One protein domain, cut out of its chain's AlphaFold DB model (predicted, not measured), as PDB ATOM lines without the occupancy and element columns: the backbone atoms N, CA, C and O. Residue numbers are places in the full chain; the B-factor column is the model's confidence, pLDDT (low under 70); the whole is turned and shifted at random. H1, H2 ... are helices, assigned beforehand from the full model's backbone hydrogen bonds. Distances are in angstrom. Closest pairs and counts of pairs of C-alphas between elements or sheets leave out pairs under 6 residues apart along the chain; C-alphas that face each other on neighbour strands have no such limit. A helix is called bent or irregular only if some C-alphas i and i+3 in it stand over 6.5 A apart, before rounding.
ATOM      1  N   LEU A   2      93.897 216.610 105.959       81.06
ATOM      2  CA  LEU A   2      92.876 215.552 105.846       81.06
ATOM      3  C   LEU A   2      91.632 215.954 105.033       81.06
ATOM      4  O   LEU A   2      91.252 215.226 104.123       81.06
ATOM      5  N   ASP A   3      91.045 217.123 105.295       82.31
ATOM      6  CA  ASP A   3      89.835 217.570 104.584       82.31
ATOM      7  C   ASP A   3      90.048 217.745 103.073       82.31
ATOM      8  O   ASP A   3      89.143 217.490 102.276       82.31
ATOM      9  N   ALA A   4      91.257 218.149 102.670       84.94
ATOM     10  CA  ALA A   4      91.629 218.287 101.267       84.94
ATOM     11  C   ALA A   4      91.740 216.914 100.585       84.94
ATOM     12  O   ALA A   4      91.238 216.742  99.478       84.94
ATOM     13  N   GLU A   5      92.306 215.916 101.269       87.56
ATOM     14  CA  GLU A   5      92.368 214.542 100.754       87.56
ATOM     15  C   GLU A   5      90.985 213.887 100.686       87.56
ATOM     16  O   GLU A   5      90.643 213.274  99.675       87.56
ATOM     17  N   ILE A   6      90.144 214.073 101.708       85.25
ATOM     18  CA  ILE A   6      88.758 213.586 101.680       85.25
ATOM     19  C   ILE A   6      87.984 214.245 100.532       85.25
ATOM     20  O   ILE A   6      87.230 213.571  99.826       85.25
ATOM     21  N   THR A   7      88.193 215.543 100.304       88.44
ATOM     22  CA  THR A   7      87.624 216.265  99.160       88.44
ATOM     23  C   THR A   7      88.082 215.653  97.838       88.44
ATOM     24  O   THR A   7      87.242 215.287  97.019       88.44
ATOM     25  N   ALA A   8      89.391 215.486  97.639       89.19
ATOM     26  CA  ALA A   8      89.950 214.931  96.409       89.19
ATOM     27  C   ALA A   8      89.412 213.521  96.123       89.19
ATOM     28  O   ALA A   8      88.967 213.240  95.012       89.19
ATOM     29  N   MET A   9      89.360 212.660  97.144       88.00
ATOM     30  CA  MET A   9      88.776 211.321  97.035       88.00
ATOM     31  C   MET A   9      87.284 211.351  96.694       88.00
ATOM     32  O   MET A   9      86.809 210.519  95.921       88.00
ATOM     33  N   THR A  10      86.535 212.293  97.272       88.69
ATOM     34  CA  THR A  10      85.100 212.453  96.999       88.69
ATOM     35  C   THR A  10      84.873 212.864  95.550       88.69
ATOM     36  O   THR A  10      84.068 212.242  94.863       88.69
ATOM     37  N   LEU A  11      85.616 213.856  95.057       90.75
ATOM     38  CA  LEU A  11      85.512 214.303  93.669       90.75
ATOM     39  C   LEU A  11      85.920 213.195  92.697       90.75
ATOM     40  O   LEU A  11      85.161 212.904  91.778       90.75
ATOM     41  N   GLN A  12      87.037 212.504  92.955       89.12
ATOM     42  CA  GLN A  12      87.471 211.367  92.142       89.12
ATOM     43  C   GLN A  12      86.380 210.294  92.054       89.12
ATOM     44  O   GLN A  12      86.050 209.841  90.962       89.12
ATOM     45  N   ARG A  13      85.772 209.923  93.187       87.69
ATOM     46  CA  ARG A  13      84.672 208.949  93.243       87.69
ATOM     47  C   ARG A  13      83.471 209.359  92.392       87.69
ATOM     48  O   ARG A  13      82.851 208.493  91.785       87.69
ATOM     49  N   LEU A  14      83.119 210.643  92.395       88.56
ATOM     50  CA  LEU A  14      81.968 211.167  91.656       88.56
ATOM     51  C   LEU A  14      82.239 211.313  90.153       88.56
ATOM     52  O   LEU A  14      81.292 211.462  89.386       88.56
ATOM     53  N   THR A  15      83.504 211.257  89.733       88.88
ATOM     54  CA  THR A  15      83.914 211.309  88.321       88.88
ATOM     55  C   THR A  15      84.355 209.959  87.754       88.88
ATOM     56  O   THR A  15      84.427 209.815  86.538       88.88
ATOM     57  N   ASP A  16      84.667 208.978  88.605       89.75
ATOM     58  CA  ASP A  16      85.151 207.655  88.207       89.75
ATOM     59  C   ASP A  16      83.982 206.743  87.769       89.75
ATOM     60  O   ASP A  16      83.139 206.380  88.601       89.75
ATOM     61  N   PRO A  17      83.928 206.321  86.489       88.00
ATOM     62  CA  PRO A  17      82.856 205.473  85.976       88.00
ATOM     63  C   PRO A  17      82.705 204.135  86.711       88.00
ATOM     64  O   PRO A  17      81.579 203.659  86.876       88.00
ATOM     65  N   GLU A  18      83.794 203.520  87.182       87.06
ATOM     66  CA  GLU A  18      83.734 202.232  87.886       87.06
ATOM     67  C   GLU A  18      83.126 202.386  89.287       87.06
ATOM     68  O   GLU A  18      82.321 201.560  89.745       87.06
ATOM     69  N   GLN A  19      83.462 203.484  89.966       84.88
ATOM     70  CA  GLN A  19      82.879 203.827  91.262       84.88
ATOM     71  C   GLN A  19      81.398 204.180  91.118       84.88
ATOM     72  O   GLN A  19      80.579 203.684  91.897       84.88
ATOM     73  N   LEU A  20      81.034 204.961  90.096       86.94
ATOM     74  CA  LEU A  20      79.638 205.266  89.784       86.94
ATOM     75  C   LEU A  20      78.845 204.000  89.438       86.94
ATOM     76  O   LEU A  20      77.738 203.820  89.944       86.94
ATOM     77  N   ALA A  21      79.411 203.069  88.666       86.75
ATOM     78  CA  ALA A  21      78.775 201.780  88.384       86.75
ATOM     79  C   ALA A  21      78.526 200.970  89.668       86.75
ATOM     80  O   ALA A  21      77.468 200.361  89.832       86.75
ATOM     81  N   THR A  22      79.465 201.002  90.615       84.19
ATOM     82  CA  THR A  22      79.300 200.357  91.926       84.19
ATOM     83  C   THR A  22      78.178 201.007  92.738       84.19
ATOM     84  O   THR A  22      77.351 200.299  93.313       84.19
ATOM     85  N   ILE A  23      78.109 202.341  92.760       83.69
ATOM     86  CA  ILE A  23      77.029 203.092  93.420       83.69
ATOM     87  C   ILE A  23      75.671 202.719  92.812       83.69
ATOM     88  O   ILE A  23      74.747 202.383  93.554       83.69
ATOM     89  N   ARG A  24      75.571 202.689  91.478       85.44
ATOM     90  CA  ARG A  24      74.344 202.325  90.754       85.44
ATOM     91  C   ARG A  24      73.882 200.904  91.067       85.44
ATOM     92  O   ARG A  24      72.708 200.707  91.351       85.44
ATOM     93  N   ARG A  25      74.792 199.924  91.119       85.75
ATOM     94  CA  ARG A  25      74.452 198.540  91.515       85.75
ATOM     95  C   ARG A  25      73.886 198.460  92.934       85.75
ATOM     96  O   ARG A  25      72.972 197.683  93.193       85.75
ATOM     97  N   VAL A  26      74.422 199.252  93.865       82.75
ATOM     98  CA  VAL A  26      73.897 199.321  95.240       82.75
ATOM     99  C   VAL A  26      72.506 199.960  95.262       82.75
ATOM    100  O   VAL A  26      71.617 199.436  95.934       82.75
ATOM    101  N   GLN A  27      72.293 201.043  94.505       82.94
ATOM    102  CA  GLN A  27      70.979 201.679  94.352       82.94
ATOM    103  C   GLN A  27      69.950 200.714  93.757       82.94
ATOM    104  O   GLN A  27      68.853 200.592  94.293       82.94
ATOM    105  N   GLU A  28      70.303 200.008  92.683       86.38
ATOM    106  CA  GLU A  28      69.435 199.045  92.005       86.38
ATOM    107  C   GLU A  28      69.044 197.893  92.930       86.38
ATOM    108  O   GLU A  28      67.860 197.605  93.093       86.38
ATOM    109  N   ARG A  29      70.019 197.300  93.629       84.19
ATOM    110  CA  ARG A  29      69.746 196.242  94.608       84.19
ATOM    111  C   ARG A  29      68.793 196.711  95.702       84.19
ATOM    112  O   ARG A  29      67.940 195.943  96.134       84.19
ATOM    113  N   HIS A  30      68.940 197.943  96.184       81.88
ATOM    114  CA  HIS A  30      68.042 198.460  97.214       81.88
ATOM    115  C   HIS A  30      66.654 198.779  96.668       81.88
ATOM    116  O   HIS A  30      65.677 198.415  97.312       81.88
ATOM    117  N   ARG A  31      66.551 199.359  95.467       84.88
ATOM    118  CA  ARG A  31      65.264 199.540  94.779       84.88
ATOM    119  C   ARG A  31      64.532 198.208  94.637       84.88
ATOM    120  O   ARG A  31      63.394 198.122  95.073       84.88
ATOM    121  N   ALA A  32      65.218 197.160  94.186       87.81
ATOM    122  CA  ALA A  32      64.648 195.817  94.072       87.81
ATOM    123  C   ALA A  32      64.178 195.230  95.420       87.81
ATOM    124  O   ALA A  32      63.224 194.461  95.463       87.81
ATOM    125  N   LEU A  33      64.817 195.588  96.543       86.44
ATOM    126  CA  LEU A  33      64.359 195.180  97.881       86.44
ATOM    127  C   LEU A  33      63.127 195.965  98.354       86.44
ATOM    128  O   LEU A  33      62.338 195.443  99.138       86.44
ATOM    129  N   ARG A  34      62.980 197.225  97.930       88.94
ATOM    130  CA  ARG A  34      61.869 198.104  98.320       88.94
ATOM    131  C   ARG A  34      60.622 197.901  97.477       88.94
ATOM    132  O   ARG A  34      59.522 197.953  98.021       88.94
ATOM    133  N   GLU A  35      60.813 197.696  96.177       91.44
ATOM    134  CA  GLU A  35      59.767 197.643  95.155       91.44
ATOM    135  C   GLU A  35      58.589 196.744  95.563       91.44
ATOM    136  O   GLU A  35      57.467 197.247  95.554       91.44
ATOM    137  N   PRO A  36      58.782 195.513  96.088       93.25
ATOM    138  CA  PRO A  36      57.658 194.668  96.494       93.25
ATOM    139  C   PRO A  36      56.773 195.295  97.581       93.25
ATOM    140  O   PRO A  36      55.554 195.126  97.585       93.25
ATOM    141  N   TYR A  37      57.370 196.031  98.522       93.75
ATOM    142  CA  TYR A  37      56.631 196.684  99.602       93.75
ATOM    143  C   TYR A  37      55.952 197.971  99.126       93.75
ATOM    144  O   TYR A  37      54.833 198.267  99.549       93.75
ATOM    145  N   GLU A  38      56.608 198.737  98.251       93.62
ATOM    146  CA  GLU A  38      56.030 199.939  97.638       93.62
ATOM    147  C   GLU A  38      54.828 199.576  96.752       93.62
ATOM    148  O   GLU A  38      53.765 200.195  96.866       93.62
ATOM    149  N   GLU A  39      54.955 198.519  95.946       94.38
ATOM    150  CA  GLU A  39      53.867 197.958  95.147       94.38
ATOM    151  C   GLU A  39      52.718 197.446  96.016       94.38
ATOM    152  O   GLU A  39      51.556 197.735  95.720       94.38
ATOM    153  N   GLU A  40      53.010 196.734  97.110       93.56
ATOM    154  CA  GLU A  40      51.970 196.228  98.007       93.56
ATOM    155  C   GLU A  40      51.179 197.373  98.651       93.56
ATOM    156  O   GLU A  40      49.945 197.349  98.649       93.56
ATOM    157  N   ILE A  41      51.860 198.419  99.132       95.62
ATOM    158  CA  ILE A  41      51.202 199.614  99.683       95.62
ATOM    159  C   ILE A  41      50.309 200.267  98.628       95.62
ATOM    160  O   ILE A  41      49.163 200.613  98.923       95.62
ATOM    161  N   LEU A  42      50.807 200.433  97.401       96.50
ATOM    162  CA  LEU A  42      50.057 201.069  96.320       96.50
ATOM    163  C   LEU A  42      48.840 200.234  95.908       96.50
ATOM    164  O   LEU A  42      47.735 200.764  95.766       96.50
ATOM    165  N   ARG A  43      49.015 198.920  95.752       96.94
ATOM    166  CA  ARG A  43      47.953 197.977  95.390       96.94
ATOM    167  C   ARG A  43      46.854 197.946  96.447       96.94
ATOM    168  O   ARG A  43      45.683 198.130  96.117       96.94
ATOM    169  N   ARG A  44      47.217 197.759  97.718       95.69
ATOM    170  CA  ARG A  44      46.263 197.715  98.838       95.69
ATOM    171  C   ARG A  44      45.619 199.075  99.085       95.69
ATOM    172  O   ARG A  44      44.417 199.135  99.325       95.69
ATOM    173  N   GLY A  45      46.376 200.160  98.926       96.69
ATOM    174  CA  GLY A  45      45.878 201.529  99.023       96.69
ATOM    175  C   GLY A  45      44.791 201.845  97.994       96.69
ATOM    176  O   GLY A  45      43.790 202.462  98.346       96.69
ATOM    177  N   LYS A  46      44.921 201.361  96.749       97.12
ATOM    178  CA  LYS A  46      43.866 201.495  95.725       97.12
ATOM    179  C   LYS A  46      42.574 200.779  96.127       97.12
ATOM    180  O   LYS A  46      41.493 201.338  95.963       97.12
ATOM    181  N   ILE A  47      42.680 199.567  96.675       96.62
ATOM    182  CA  ILE A  47      41.514 198.794  97.138       96.62
ATOM    183  C   ILE A  47      40.854 199.496  98.329       96.62
ATOM    184  O   ILE A  47      39.637 199.658  98.357       96.62
ATOM    185  N   ARG A  48      41.651 199.976  99.286       96.38
ATOM    186  CA  ARG A  48      41.157 200.751 100.427       96.38
ATOM    187  C   ARG A  48      40.415 202.006  99.968       96.38
ATOM    188  O   ARG A  48      39.287 202.226 100.388       96.38
ATOM    189  N   ALA A  49      41.001 202.764  99.039       96.81
ATOM    190  CA  ALA A  49      40.389 203.971  98.486       96.81
ATOM    191  C   ALA A  49      39.032 203.690  97.814       96.81
ATOM    192  O   ALA A  49      38.119 204.507  97.904       96.81
ATOM    193  N   TYR A  50      38.866 202.527  97.175       97.00
ATOM    194  CA  TYR A  50      37.572 202.099  96.640       97.00
ATOM    195  C   TYR A  50      36.514 201.924  97.744       97.00
ATOM    196  O   TYR A  50      35.389 202.407  97.599       97.00
ATOM    197  N   PHE A  51      36.863 201.288  98.866       96.75
ATOM    198  CA  PHE A  51      35.947 201.155 100.004       96.75
ATOM    199  C   PHE A  51      35.681 202.495 100.695       96.75
ATOM    200  O   PHE A  51      34.530 202.774 101.029       96.75
ATOM    201  N   ASP A  52      36.696 203.354 100.827       96.50
ATOM    202  CA  ASP A  52      36.545 204.716 101.355       96.50
ATOM    203  C   ASP A  52      35.519 205.513 100.535       96.50
ATOM    204  O   ASP A  52      34.628 206.156 101.091       96.50
ATOM    205  N   GLN A  53      35.570 205.411  99.201       97.69
ATOM    206  CA  GLN A  53      34.587 206.045  98.320       97.69
ATOM    207  C   GLN A  53      33.173 205.484  98.498       97.69
ATOM    208  O   GLN A  53      32.207 206.240  98.411       97.69
ATOM    209  N   ARG A  54      33.017 204.172  98.724       97.31
ATOM    210  CA  ARG A  54      31.695 203.570  98.960       97.31
ATOM    211  C   ARG A  54      31.104 203.987 100.299       97.31
ATOM    212  O   ARG A  54      29.904 204.235 100.349       97.31
ATOM    213  N   LEU A  55      31.929 204.100 101.340       96.94
ATOM    214  CA  LEU A  55      31.500 204.622 102.636       96.94
ATOM    215  C   LEU A  55      31.074 206.091 102.515       96.94
ATOM    216  O   LEU A  55      30.003 206.451 102.985       96.94
ATOM    217  N   ALA A  56      31.864 206.921 101.824       96.62
ATOM    218  CA  ALA A  56      31.550 208.338 101.614       96.62
ATOM    219  C   ALA A  56      30.262 208.569 100.802       96.62
ATOM    220  O   ALA A  56      29.620 209.603 100.941       96.62
ATOM    221  N   LYS A  57      29.892 207.610  99.947       97.69
ATOM    222  CA  LYS A  57      28.633 207.609  99.187       97.69
ATOM    223  C   LYS A  57      27.485 206.906  99.923       97.69
ATOM    224  O   LYS A  57      26.460 206.655  99.302       97.69
ATOM    225  N   GLU A  58      27.686 206.522 101.186       96.19
ATOM    226  CA  GLU A  58      26.707 205.812 102.024       96.19
ATOM    227  C   GLU A  58      26.215 204.481 101.414       96.19
ATOM    228  O   GLU A  58      25.169 203.950 101.773       96.19
ATOM    229  N   VAL A  59      26.993 203.901 100.491       97.25
ATOM    230  CA  VAL A  59      26.669 202.636  99.805       97.25
ATOM    231  C   VAL A  59      26.936 201.427 100.709       97.25
ATOM    232  O   VAL A  59      26.392 200.349 100.486       97.25
ATOM    233  N   ILE A  60      27.823 201.588 101.688       96.62
ATOM    234  CA  ILE A  60      28.129 200.597 102.719       96.62
ATOM    235  C   ILE A  60      28.096 201.278 104.081       96.62
ATOM    236  O   ILE A  60      28.380 202.470 104.203       96.62
ATOM    237  N   THR A  61      27.795 200.506 105.114       97.19
ATOM    238  CA  THR A  61      27.860 200.963 106.499       97.19
ATOM    239  C   THR A  61      29.304 201.063 106.988       97.19
ATOM    240  O   THR A  61      30.219 200.420 106.464       97.19
ATOM    241  N   LEU A  62      29.508 201.810 108.076       96.25
ATOM    242  CA  LEU A  62      30.807 201.888 108.751       96.25
ATOM    243  C   LEU A  62      31.325 200.505 109.183       96.25
ATOM    244  O   LEU A  62      32.522 200.243 109.108       96.25
ATOM    245  N   ARG A  63      30.432 199.600 109.607       96.50
ATOM    246  CA  ARG A  63      30.804 198.243 110.031       96.50
ATOM    247  C   ARG A  63      31.306 197.397 108.858       96.50
ATOM    248  O   ARG A  63      32.296 196.687 109.005       96.50
ATOM    249  N   GLU A  64      30.637 197.477 107.712       94.81
ATOM    250  CA  GLU A  64      31.047 196.773 106.490       94.81
ATOM    251  C   GLU A  64      32.358 197.330 105.932       94.81
ATOM    252  O   GLU A  64      33.216 196.561 105.497       94.81
ATOM    253  N   HIS A  65      32.545 198.654 105.994       97.50
ATOM    254  CA  HIS A  65      33.816 199.291 105.649       97.50
ATOM    255  C   HIS A  65      34.947 198.789 106.547       97.50
ATOM    256  O   HIS A  65      35.924 198.257 106.026       97.50
ATOM    257  N   ALA A  66      34.779 198.857 107.872       95.56
ATOM    258  CA  ALA A  66      35.790 198.418 108.829       95.56
ATOM    259  C   ALA A  66      36.201 196.952 108.607       95.56
ATOM    260  O   ALA A  66      37.391 196.643 108.582       95.56
ATOM    261  N   ALA A  67      35.232 196.062 108.368       95.12
ATOM    262  CA  ALA A  67      35.507 194.662 108.044       95.12
ATOM    263  C   ALA A  67      36.258 194.490 106.709       95.12
ATOM    264  O   ALA A  67      37.094 193.600 106.589       95.12
ATOM    265  N   SER A  68      35.990 195.346 105.717       94.38
ATOM    266  CA  SER A  68      36.611 195.274 104.386       94.38
ATOM    267  C   SER A  68      38.034 195.841 104.341       94.38
ATOM    268  O   SER A  68      38.817 195.447 103.475       94.38
ATOM    269  N   VAL A  69      38.378 196.774 105.239       97.19
ATOM    270  CA  VAL A  69      39.683 197.459 105.224       97.19
ATOM    271  C   VAL A  69      40.655 196.999 106.306       97.19
ATOM    272  O   VAL A  69      41.843 197.264 106.156       97.19
ATOM    273  N   ALA A  70      40.212 196.284 107.345       95.31
ATOM    274  CA  ALA A  70      41.076 195.869 108.458       95.31
ATOM    275  C   ALA A  70      42.342 195.119 107.995       95.31
ATOM    276  O   ALA A  70      43.460 195.493 108.359       95.31
ATOM    277  N   ASP A  71      42.184 194.117 107.126       93.38
ATOM    278  CA  ASP A  71      43.313 193.348 106.585       93.38
ATOM    279  C   ASP A  71      44.194 194.190 105.647       93.38
ATOM    280  O   ASP A  71      45.415 194.025 105.618       93.38
ATOM    281  N   LEU A  72      43.592 195.120 104.895       94.88
ATOM    282  CA  LEU A  72      44.322 196.034 104.012       94.88
ATOM    283  C   LEU A  72      45.198 196.986 104.827       94.88
ATOM    284  O   LEU A  72      46.370 197.168 104.501       94.88
ATOM    285  N   ASP A  73      44.643 197.565 105.889       95.38
ATOM    286  CA  ASP A  73      45.343 198.489 106.777       95.38
ATOM    287  C   ASP A  73      46.483 197.775 107.511       95.38
ATOM    288  O   ASP A  73      47.604 198.285 107.532       95.38
ATOM    289  N   SER A  74      46.242 196.562 108.016       95.81
ATOM    290  CA  SER A  74      47.281 195.723 108.628       95.81
ATOM    291  C   SER A  74      48.434 195.432 107.655       95.81
ATOM    292  O   SER A  74      49.606 195.652 107.978       95.81
ATOM    293  N   ALA A  75      48.120 195.027 106.419       94.19
ATOM    294  CA  ALA A  75      49.127 194.766 105.392       94.19
ATOM    295  C   ALA A  75      49.917 196.030 105.002       94.19
ATOM    296  O   ALA A  75      51.142 195.981 104.879       94.19
ATOM    297  N   ILE A  76      49.243 197.178 104.856       95.44
ATOM    298  CA  ILE A  76      49.885 198.467 104.557       95.44
ATOM    299  C   ILE A  76      50.824 198.883 105.695       95.44
ATOM    300  O   ILE A  76      51.928 199.359 105.430       95.44
ATOM    301  N   VAL A  77      50.410 198.717 106.956       96.81
ATOM    302  CA  VAL A  77      51.253 199.012 108.123       96.81
ATOM    303  C   VAL A  77      52.493 198.121 108.120       96.81
ATOM    304  O   VAL A  77      53.604 198.645 108.183       96.81
ATOM    305  N   SER A  78      52.325 196.810 107.941       95.12
ATOM    306  CA  SER A  78      53.435 195.852 107.878       95.12
ATOM    307  C   SER A  78      54.431 196.177 106.753       95.12
ATOM    308  O   SER A  78      55.640 196.257 106.982       95.12
ATOM    309  N   ALA A  79      53.942 196.479 105.546       93.62
ATOM    310  CA  ALA A  79      54.792 196.873 104.422       93.62
ATOM    311  C   ALA A  79      55.532 198.202 104.679       93.62
ATOM    312  O   ALA A  79      56.715 198.334 104.360       93.62
ATOM    313  N   ARG A  80      54.878 199.184 105.317       94.38
ATOM    314  CA  ARG A  80      55.524 200.444 105.727       94.38
ATOM    315  C   ARG A  80      56.608 200.216 106.775       94.38
ATOM    316  O   ARG A  80      57.642 200.879 106.725       94.38
ATOM    317  N   GLU A  81      56.398 199.304 107.717       93.00
ATOM    318  CA  GLU A  81      57.419 198.937 108.699       93.00
ATOM    319  C   GLU A  81      58.617 198.249 108.044       93.00
ATOM    320  O   GLU A  81      59.759 198.589 108.363       93.00
ATOM    321  N   ALA A  82      58.381 197.344 107.092       90.44
ATOM    322  CA  ALA A  82      59.444 196.722 106.311       90.44
ATOM    323  C   ALA A  82      60.269 197.770 105.542       90.44
ATOM    324  O   ALA A  82      61.499 197.765 105.629       90.44
ATOM    325  N   LEU A  83      59.614 198.740 104.888       89.38
ATOM    326  CA  LEU A  83      60.301 199.857 104.227       89.38
ATOM    327  C   LEU A  83      61.115 200.714 105.198       89.38
ATOM    328  O   LEU A  83      62.264 201.028 104.900       89.38
ATOM    329  N   ARG A  84      60.581 201.042 106.382       87.50
ATOM    330  CA  ARG A  84      61.332 201.795 107.404       87.50
ATOM    331  C   ARG A  84      62.593 201.057 107.848       87.50
ATOM    332  O   ARG A  84      63.621 201.690 108.065       87.50
ATOM    333  N   ARG A  85      62.539 199.726 107.964       84.25
ATOM    334  CA  ARG A  85      63.726 198.907 108.260       84.25
ATOM    335  C   ARG A  85      64.730 198.968 107.107       84.25
ATOM    336  O   ARG A  85      65.918 199.127 107.365       84.25
ATOM    337  N   LEU A  86      64.278 198.934 105.852       78.81
ATOM    338  CA  LEU A  86      65.150 199.110 104.684       78.81
ATOM    339  C   LEU A  86      65.737 200.527 104.570       78.81
ATOM    340  O   LEU A  86      66.866 200.664 104.105       78.81
ATOM    341  N   ASP A  87      65.033 201.570 105.017       68.00
ATOM    342  CA  ASP A  87      65.534 202.957 105.054       68.00
ATOM    343  C   ASP A  87      66.687 203.154 106.046       68.00
ATOM    344  O   ASP A  87      67.504 204.063 105.876       68.00
ATOM    345  N   THR A  88      66.806 202.284 107.056       61.66
ATOM    346  CA  THR A  88      67.999 202.261 107.918       61.66
ATOM    347  C   THR A  88      69.255 201.803 107.174       61.66
ATOM    348  O   THR A  88      70.358 202.067 107.649       61.66
ATOM    349  N   ILE A  89      69.113 201.179 105.995       64.12
ATOM    350  CA  ILE A  89      70.213 200.886 105.074       64.12
ATOM    351  C   ILE A  89      70.401 202.126 104.187       64.12
ATOM    352  O   ILE A  89      69.570 202.403 103.318       64.12
ATOM    353  N   PRO A  90      71.464 202.921 104.394       62.41
ATOM    354  CA  PRO A  90      71.584 204.207 103.736       62.41
ATOM    355  C   PRO A  90      71.841 204.026 102.237       62.41
ATOM    356  O   PRO A  90      72.887 203.514 101.855       62.41
ATOM    357  N   VAL A  91      70.929 204.510 101.387       61.78
ATOM    358  CA  VAL A  91      71.139 204.557  99.931       61.78
ATOM    359  C   VAL A  91      71.481 205.963  99.462       61.78
ATOM    360  O   VAL A  91      70.803 206.919  99.866       61.78
ATOM    361  N   PRO A  92      72.528 206.106  98.634       65.94
ATOM    362  CA  PRO A  92      72.828 207.357  97.962       65.94
ATOM    363  C   PRO A  92      71.774 207.618  96.884       65.94
ATOM    364  O   PRO A  92      71.612 206.798  95.988       65.94
ATOM    365  N   ASP A  93      71.070 208.746  96.942       69.44
ATOM    366  CA  ASP A  93      70.320 209.254  95.787       69.44
ATOM    367  C   ASP A  93      71.286 210.118  94.973       69.44
ATOM    368  O   ASP A  93      71.575 211.262  95.328       69.44
ATOM    369  N   LEU A  94      71.929 209.480  93.999       79.75
ATOM    370  CA  LEU A  94      73.041 210.023  93.226       79.75
ATOM    371  C   LEU A  94      72.879 209.566  91.784       79.75
ATOM    372  O   LEU A  94      73.218 208.433  91.442       79.75
ATOM    373  N   ASP A  95      72.311 210.450  90.977       83.56
ATOM    374  CA  ASP A  95      72.274 210.349  89.527       83.56
ATOM    375  C   ASP A  95      73.397 211.193  88.900       83.56
ATOM    376  O   ASP A  95      74.079 211.975  89.570       83.56
ATOM    377  N   ASP A  96      73.591 211.043  87.592       84.31
ATOM    378  CA  ASP A  96      74.690 211.698  86.867       84.31
ATOM    379  C   ASP A  96      74.596 213.222  86.931       84.31
ATOM    380  O   ASP A  96      75.608 213.919  87.036       84.31
ATOM    381  N   LYS A  97      73.365 213.744  86.945       87.44
ATOM    382  CA  LYS A  97      73.094 215.170  87.115       87.44
ATOM    383  C   LYS A  97      73.562 215.658  88.485       87.44
ATOM    384  O   LYS A  97      74.261 216.667  88.562       87.44
ATOM    385  N   THR A  98      73.208 214.954  89.557       87.50
ATOM    386  CA  THR A  98      73.607 215.300  90.926       87.50
ATOM    387  C   THR A  98      75.118 215.205  91.093       87.50
ATOM    388  O   THR A  98      75.716 216.121  91.653       87.50
ATOM    389  N   CYS A  99      75.758 214.163  90.551       88.75
ATOM    390  CA  CYS A  99      77.219 214.051  90.525       88.75
ATOM    391  C   CYS A  99      77.861 215.269  89.846       88.75
ATOM    392  O   CYS A  99      78.746 215.900  90.426       88.75
ATOM    393  N   GLY A 100      77.380 215.648  88.656       87.62
ATOM    394  CA  GLY A 100      77.887 216.806  87.917       87.62
ATOM    395  C   GLY A 100      77.720 218.127  88.675       87.62
ATOM    396  O   GLY A 100      78.644 218.941  88.711       87.62
ATOM    397  N   LEU A 101      76.578 218.328  89.339       90.19
ATOM    398  CA  LEU A 101      76.327 219.513  90.167       90.19
ATOM    399  C   LEU A 101      77.275 219.593  91.369       90.19
ATOM    400  O   LEU A 101      77.819 220.660  91.647       90.19
ATOM    401  N   ILE A 102      77.519 218.471  92.050       89.75
ATOM    402  CA  ILE A 102      78.444 218.424  93.190       89.75
ATOM    403  C   ILE A 102      79.868 218.748  92.729       89.75
ATOM    404  O   ILE A 102      80.539 219.573  93.345       89.75
ATOM    405  N   VAL A 103      80.328 218.130  91.637       91.31
ATOM    406  CA  VAL A 103      81.693 218.326  91.126       91.31
ATOM    407  C   VAL A 103      81.925 219.775  90.692       91.31
ATOM    408  O   VAL A 103      82.946 220.362  91.043       91.31
ATOM    409  N   THR A 104      80.975 220.371  89.968       91.38
ATOM    410  CA  THR A 104      81.094 221.755  89.471       91.38
ATOM    411  C   THR A 104      80.958 222.804  90.574       91.38
ATOM    412  O   THR A 104      81.652 223.817  90.536       91.38
ATOM    413  N   GLY A 105      80.098 222.566  91.569       89.19
ATOM    414  CA  GLY A 105      79.826 223.508  92.657       89.19
ATOM    415  C   GLY A 105      80.761 223.407  93.866       89.19
ATOM    416  O   GLY A 105      80.718 224.271  94.738       89.19
ATOM    417  N   TRP A 106      81.618 222.384  93.961       91.00
ATOM    418  CA  TRP A 106      82.359 222.097  95.198       91.00
ATOM    419  C   TRP A 106      83.253 223.247  95.685       91.00
ATOM    420  O   TRP A 106      83.346 223.523  96.888       91.00
ATOM    421  N   SER A 107      83.942 223.917  94.758       89.06
ATOM    422  CA  SER A 107      84.896 224.986  95.075       89.06
ATOM    423  C   SER A 107      84.214 226.216  95.678       89.06
ATOM    424  O   SER A 107      84.799 226.857  96.551       89.06
ATOM    425  N   THR A 108      82.968 226.488  95.289       92.31
ATOM    426  CA  THR A 108      82.161 227.625  95.753       92.31
ATOM    427  C   THR A 108      81.152 227.251  96.840       92.31
ATOM    428  O   THR A 108      80.607 228.140  97.490       92.31
ATOM    429  N   ALA A 109      80.934 225.955  97.081       90.62
ATOM    430  CA  ALA A 109      80.029 225.452  98.106       90.62
ATOM    431  C   ALA A 109      80.450 225.870  99.525       90.62
ATOM    432  O   ALA A 109      81.620 225.786  99.917       90.62
ATOM    433  N   SER A 110      79.457 226.245 100.331       92.50
ATOM    434  CA  SER A 110      79.601 226.472 101.768       92.50
ATOM    435  C   SER A 110      80.016 225.193 102.508       92.50
ATOM    436  O   SER A 110      79.826 224.071 102.030       92.50
ATOM    437  N   ALA A 111      80.521 225.334 103.737       88.50
ATOM    438  CA  ALA A 111      80.868 224.184 104.578       88.50
ATOM    439  C   ALA A 111      79.671 223.236 104.802       88.50
ATOM    440  O   ALA A 111      79.825 222.015 104.761       88.50
ATOM    441  N   SER A 112      78.466 223.789 104.976       89.31
ATOM    442  CA  SER A 112      77.231 223.011 105.119       89.31
ATOM    443  C   SER A 112      76.861 222.228 103.861       89.31
ATOM    444  O   SER A 112      76.364 221.105 103.963       89.31
ATOM    445  N   GLU A 113      77.089 222.798 102.679       90.06
ATOM    446  CA  GLU A 113      76.828 222.128 101.402       90.06
ATOM    447  C   GLU A 113      77.844 221.019 101.160       90.06
ATOM    448  O   GLU A 113      77.445 219.877 100.957       90.06
ATOM    449  N   ARG A 114      79.139 221.299 101.347       88.75
ATOM    450  CA  ARG A 114      80.193 220.279 101.250       88.75
ATOM    451  C   ARG A 114      79.935 219.103 102.179       88.75
ATOM    452  O   ARG A 114      80.071 217.956 101.773       88.75
ATOM    453  N   TYR A 115      79.514 219.365 103.414       86.69
ATOM    454  CA  TYR A 115      79.171 218.306 104.359       86.69
ATOM    455  C   TYR A 115      77.968 217.470 103.897       86.69
ATOM    456  O   TYR A 115      77.987 216.241 103.996       86.69
ATOM    457  N   ARG A 116      76.925 218.119 103.372       87.50
ATOM    458  CA  ARG A 116      75.740 217.452 102.816       87.50
ATOM    459  C   ARG A 116      76.103 216.580 101.615       87.50
ATOM    460  O   ARG A 116      75.669 215.430 101.555       87.50
ATOM    461  N   ASP A 117      76.904 217.101 100.698       88.69
ATOM    462  CA  ASP A 117      77.295 216.419  99.466       88.69
ATOM    463  C   ASP A 117      78.276 215.281  99.741       88.69
ATOM    464  O   ASP A 117      78.126 214.193  99.192       88.69
ATOM    465  N   LEU A 118      79.191 215.469 100.692       87.06
ATOM    466  CA  LEU A 118      80.044 214.406 101.214       87.06
ATOM    467  C   LEU A 118      79.201 213.295 101.844       87.06
ATOM    468  O   LEU A 118      79.389 212.122 101.524       87.06
ATOM    469  N   ARG A 119      78.215 213.640 102.686       84.12
ATOM    470  CA  ARG A 119      77.283 212.640 103.226       84.12
ATOM    471  C   ARG A 119      76.543 211.904 102.117       84.12
ATOM    472  O   ARG A 119      76.357 210.705 102.264       84.12
ATOM    473  N   ARG A 120      76.126 212.572 101.036       83.75
ATOM    474  CA  ARG A 120      75.466 211.929  99.885       83.75
ATOM    475  C   ARG A 120      76.415 210.984  99.147       83.75
ATOM    476  O   ARG A 120      76.073 209.815  99.001       83.75
ATOM    477  N   ALA A 121      77.606 211.449  98.766       84.88
ATOM    478  CA  ALA A 121      78.624 210.691  98.022       84.88
ATOM    479  C   ALA A 121      79.068 209.400  98.723       84.88
ATOM    480  O   ALA A 121      79.408 208.403  98.075       84.88
ATOM    481  N   TRP A 122      79.042 209.422 100.056       84.00
ATOM    482  CA  TRP A 122      79.480 208.318 100.904       84.00
ATOM    483  C   TRP A 122      78.338 207.606 101.633       84.00
ATOM    484  O   TRP A 122      78.585 206.663 102.385       84.00
ATOM    485  N   LYS A 123      77.078 207.994 101.401       80.81
ATOM    486  CA  LYS A 123      75.913 207.315 101.983       80.81
ATOM    487  C   LYS A 123      75.909 205.848 101.536       80.81
ATOM    488  O   LYS A 123      76.017 205.572 100.347       80.81
ATOM    489  N   GLY A 124      75.816 204.912 102.481       74.44
ATOM    490  CA  GLY A 124      75.870 203.472 102.181       74.44
ATOM    491  C   GLY A 124      77.276 202.877 102.134       74.44
ATOM    492  O   GLY A 124      77.417 201.676 101.922       74.44
ATOM    493  N   PHE A 125      78.313 203.683 102.368       80.81
ATOM    494  CA  PHE A 125      79.703 203.244 102.403       80.81
ATOM    495  C   PHE A 125      80.350 203.618 103.736       80.81
ATOM    496  O   PHE A 125      80.052 204.651 104.331       80.81
ATOM    497  N   GLN A 126      81.264 202.773 104.204       80.56
ATOM    498  CA  GLN A 126      82.142 203.081 105.324       80.56
ATOM    499  C   GLN A 126      83.519 203.485 104.812       80.56
ATOM    500  O   GLN A 126      84.135 202.784 104.003       80.56
ATOM    501  N   LEU A 127      83.992 204.612 105.337       80.44
ATOM    502  CA  LEU A 127      85.364 205.078 105.240       80.44
ATOM    503  C   LEU A 127      85.973 205.022 106.637       80.44
ATOM    504  O   LEU A 127      85.482 205.676 107.557       80.44
ATOM    505  N   PHE A 128      87.049 204.260 106.796       82.81
ATOM    506  CA  PHE A 128      87.835 204.244 108.020       82.81
ATOM    507  C   PHE A 128      89.086 205.084 107.812       82.81
ATOM    508  O   PHE A 128      89.851 204.851 106.878       82.81
ATOM    509  N   VAL A 129      89.308 206.047 108.700       85.62
ATOM    510  CA  VAL A 129      90.529 206.854 108.720       85.62
ATOM    511  C   VAL A 129      91.301 206.476 109.973       85.62
ATOM    512  O   VAL A 129      90.824 206.689 111.087       85.62
ATOM    513  N   ARG A 130      92.485 205.878 109.809       87.06
ATOM    514  CA  ARG A 130      93.349 205.566 110.958       87.06
ATOM    515  C   ARG A 130      93.842 206.867 111.615       87.06
ATOM    516  O   ARG A 130      94.112 207.821 110.879       87.06
ATOM    517  N   PRO A 131      93.993 206.935 112.953       85.00
ATOM    518  CA  PRO A 131      94.647 208.065 113.620       85.00
ATOM    519  C   PRO A 131      96.081 208.274 113.113       85.00
ATOM    520  O   PRO A 131      96.689 207.350 112.576       85.00
ATOM    521  N   GLY A 132      96.617 209.482 113.271       84.38
ATOM    522  CA  GLY A 132      97.969 209.832 112.827       84.38
ATOM    523  C   GLY A 132      98.253 211.319 113.001       84.38
ATOM    524  O   GLY A 132      97.390 212.055 113.491       84.38
ATOM    525  N   SER A 133      99.457 211.748 112.625       84.00
ATOM    526  CA  SER A 133      99.961 213.082 112.955       84.00
ATOM    527  C   SER A 133      99.251 214.179 112.162       84.00
ATOM    528  O   SER A 133      98.821 213.985 111.024       84.00
ATOM    529  N   SER A 134      99.175 215.372 112.751       77.81
ATOM    530  CA  SER A 134      98.794 216.597 112.038       77.81
ATOM    531  C   SER A 134      99.873 217.068 111.058       77.81
ATOM    532  O   SER A 134      99.589 217.918 110.219       77.81
ATOM    533  N   THR A 135     101.092 216.531 111.165       85.31
ATOM    534  CA  THR A 135     102.239 216.823 110.290       85.31
ATOM    535  C   THR A 135     102.393 215.828 109.137       85.31
ATOM    536  O   THR A 135     103.369 215.920 108.398       85.31
ATOM    537  N   ASP A 136     101.483 214.858 109.010       85.88
ATOM    538  CA  ASP A 136     101.532 213.862 107.936       85.88
ATOM    539  C   ASP A 136     101.446 214.544 106.559       85.88
ATOM    540  O   ASP A 136     100.635 215.451 106.341       85.88
ATOM    541  N   SER A 137     102.250 214.073 105.605       88.25
ATOM    542  CA  SER A 137     102.155 214.485 104.202       88.25
ATOM    543  C   SER A 137     100.837 214.019 103.571       88.25
ATOM    544  O   SER A 137     100.164 213.117 104.074       88.25
ATOM    545  N   ALA A 138     100.464 214.597 102.425       83.44
ATOM    546  CA  ALA A 138      99.256 214.203 101.691       83.44
ATOM    547  C   ALA A 138      99.209 212.690 101.389       83.44
ATOM    548  O   ALA A 138      98.180 212.044 101.582       83.44
ATOM    549  N   GLU A 139     100.343 212.104 100.998       85.69
ATOM    550  CA  GLU A 139     100.464 210.667 100.723       85.69
ATOM    551  C   GLU A 139     100.278 209.815 101.984       85.69
ATOM    552  O   GLU A 139      99.565 208.810 101.957       85.69
ATOM    553  N   GLN A 140     100.862 210.240 103.109       86.88
ATOM    554  CA  GLN A 140     100.719 209.562 104.401       86.88
ATOM    555  C   GLN A 140      99.273 209.618 104.903       86.88
ATOM    556  O   GLN A 140      98.726 208.610 105.354       86.88
ATOM    557  N   VAL A 141      98.619 210.774 104.760       84.69
ATOM    558  CA  VAL A 141      97.193 210.939 105.063       84.69
ATOM    559  C   VAL A 141      96.349 210.025 104.175       84.69
ATOM    560  O   VAL A 141      95.493 209.305 104.689       84.69
ATOM    561  N   ARG A 142      96.609 209.982 102.865       84.19
ATOM    562  CA  ARG A 142      95.870 209.127 101.927       84.19
ATOM    563  C   ARG A 142      96.025 207.641 102.258       84.19
ATOM    564  O   ARG A 142      95.037 206.913 102.239       84.19
ATOM    565  N   ALA A 143      97.221 207.198 102.647       86.31
ATOM    566  CA  ALA A 143      97.479 205.817 103.064       86.31
ATOM    567  C   ALA A 143      96.718 205.405 104.343       86.31
ATOM    568  O   ALA A 143      96.490 204.215 104.577       86.31
ATOM    569  N   ARG A 144      96.294 206.370 105.170       85.81
ATOM    570  CA  ARG A 144      95.481 206.127 106.375       85.81
ATOM    571  C   ARG A 144      93.992 205.960 106.079       85.81
ATOM    572  O   ARG A 144      93.275 205.459 106.951       85.81
ATOM    573  N   ILE A 145      93.526 206.377 104.901       85.25
ATOM    574  CA  ILE A 145      92.124 206.269 104.492       85.25
ATOM    575  C   ILE A 145      91.915 204.902 103.838       85.25
ATOM    576  O   ILE A 145      92.488 204.577 102.800       85.25
ATOM    577  N   SER A 146      91.087 204.064 104.457       82.00
ATOM    578  CA  SER A 146      90.758 202.748 103.918       82.00
ATOM    579  C   SER A 146      89.993 202.862 102.602       82.00
ATOM    580  O   SER A 146      89.173 203.769 102.438       82.00
ATOM    581  N   ARG A 147      90.135 201.856 101.731       78.94
ATOM    582  CA  ARG A 147      89.238 201.714 100.579       78.94
ATOM    583  C   ARG A 147      87.775 201.676 101.044       78.94
ATOM    584  O   ARG A 147      87.486 200.965 102.012       78.94
ATOM    585  N   PRO A 148      86.868 202.394 100.365       79.31
ATOM    586  CA  PRO A 148      85.465 202.416 100.745       79.31
ATOM    587  C   PRO A 148      84.861 201.021 100.658       79.31
ATOM    588  O   PRO A 148      85.069 200.312  99.670       79.31
ATOM    589  N   LYS A 149      84.088 200.635 101.671       80.31
ATOM    590  CA  LYS A 149      83.357 199.363 101.673       80.31
ATOM    591  C   LYS A 149      81.857 199.624 101.751       80.31
ATOM    592  O   LYS A 149      81.460 200.468 102.555       80.31
ATOM    593  N   PRO A 150      81.023 198.933 100.954       75.88
ATOM    594  CA  PRO A 150      79.578 198.981 101.133       75.88
ATOM    595  C   PRO A 150      79.210 198.562 102.557       75.88
ATOM    596  O   PRO A 150      79.763 197.593 103.082       75.88
ATOM    597  N   ILE A 151      78.281 199.284 103.176       74.62
ATOM    598  CA  ILE A 151      77.702 198.884 104.455       74.62
ATOM    599  C   ILE A 151      76.900 197.602 104.204       74.62
ATOM    600  O   ILE A 151      76.037 197.599 103.320       74.62
TER     601      ILE A 151
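AT A GLANCE: This is residues 2 to 151 of the 157 residues of an uncharacterized protein of Streptomyces venezuelae (UniProt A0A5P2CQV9). A long helical hairpin, H2b and H3, makes one end of a rod; at the other end is a small, loose head in which H4, H5 and H6 pack on H1. H2a, the first arm of the bent helix H2, leads from head to hairpin. The 150 printed residues hold six named helices, H1 to H6 in chain order, and no named strand: all helix. The whole is extended, with a radius of gyration of the C-alphas of 23.2 A and spans of 76 by 29 by 27 A.

IN THESE COORDINATES: Find C-alpha 2 at (92.876, 215.552, 105.846), where H1, residues 2 to 15, begins; it is 20.1 A long. H2, residues 17 to 56, was assigned as one helix by its hydrogen bonds but is bent: C-alphas 33 and 36 are 6.9 A apart. Its arms are H2a, residues 17 to 33, 24.3 A, and H2b, residues 36 to 56, 29.9 A. H3, residues 62 to 87, 34.9 A, is irregular, with C-alphas 68 and 71 7.3 A apart. Then come H4, residues 96 to 105, H5, residues 111 to 121, and H6, residues 138 to 144, ending at C-alpha 144 (95.481, 206.127, 106.375).

HOW THE PARTS SIT: Look first at H1: its residues 11 to 15 touch H4, closest at C-alphas of Leu 14 and Cys 99, 5.7 A. Its residues 10 to 14 touch H5, closest at C-alphas of Thr 10 and Ala 121, 6.8 A. Its residues 2 to 5 touch H6, about perpendicular at 81 degrees, closest at C-alphas of Leu 2 and Val 141, 6.4 A. H1 and H2a only just touch, only at the corner, with 3 pairs of C-alphas within 8 A. H2b and H3 form a hairpin and touch at a shallow tilt of 24 degrees, opposite ways, closest at C-alphas of Tyr 37 and Ala 79, 5.2 A. Every O i to N i+4 pair is within hydrogen-bond range in H1, H2a, H2b, H4, H5 and H6, and 20 of 22 in H3.

THE WHOLE: The farthest C-alphas, Val 59 and Thr 135, are 77.6 A apart. The printed part has no cut; H5 to H6 is a long link. Residues 87 to 93 have pLDDT under 70.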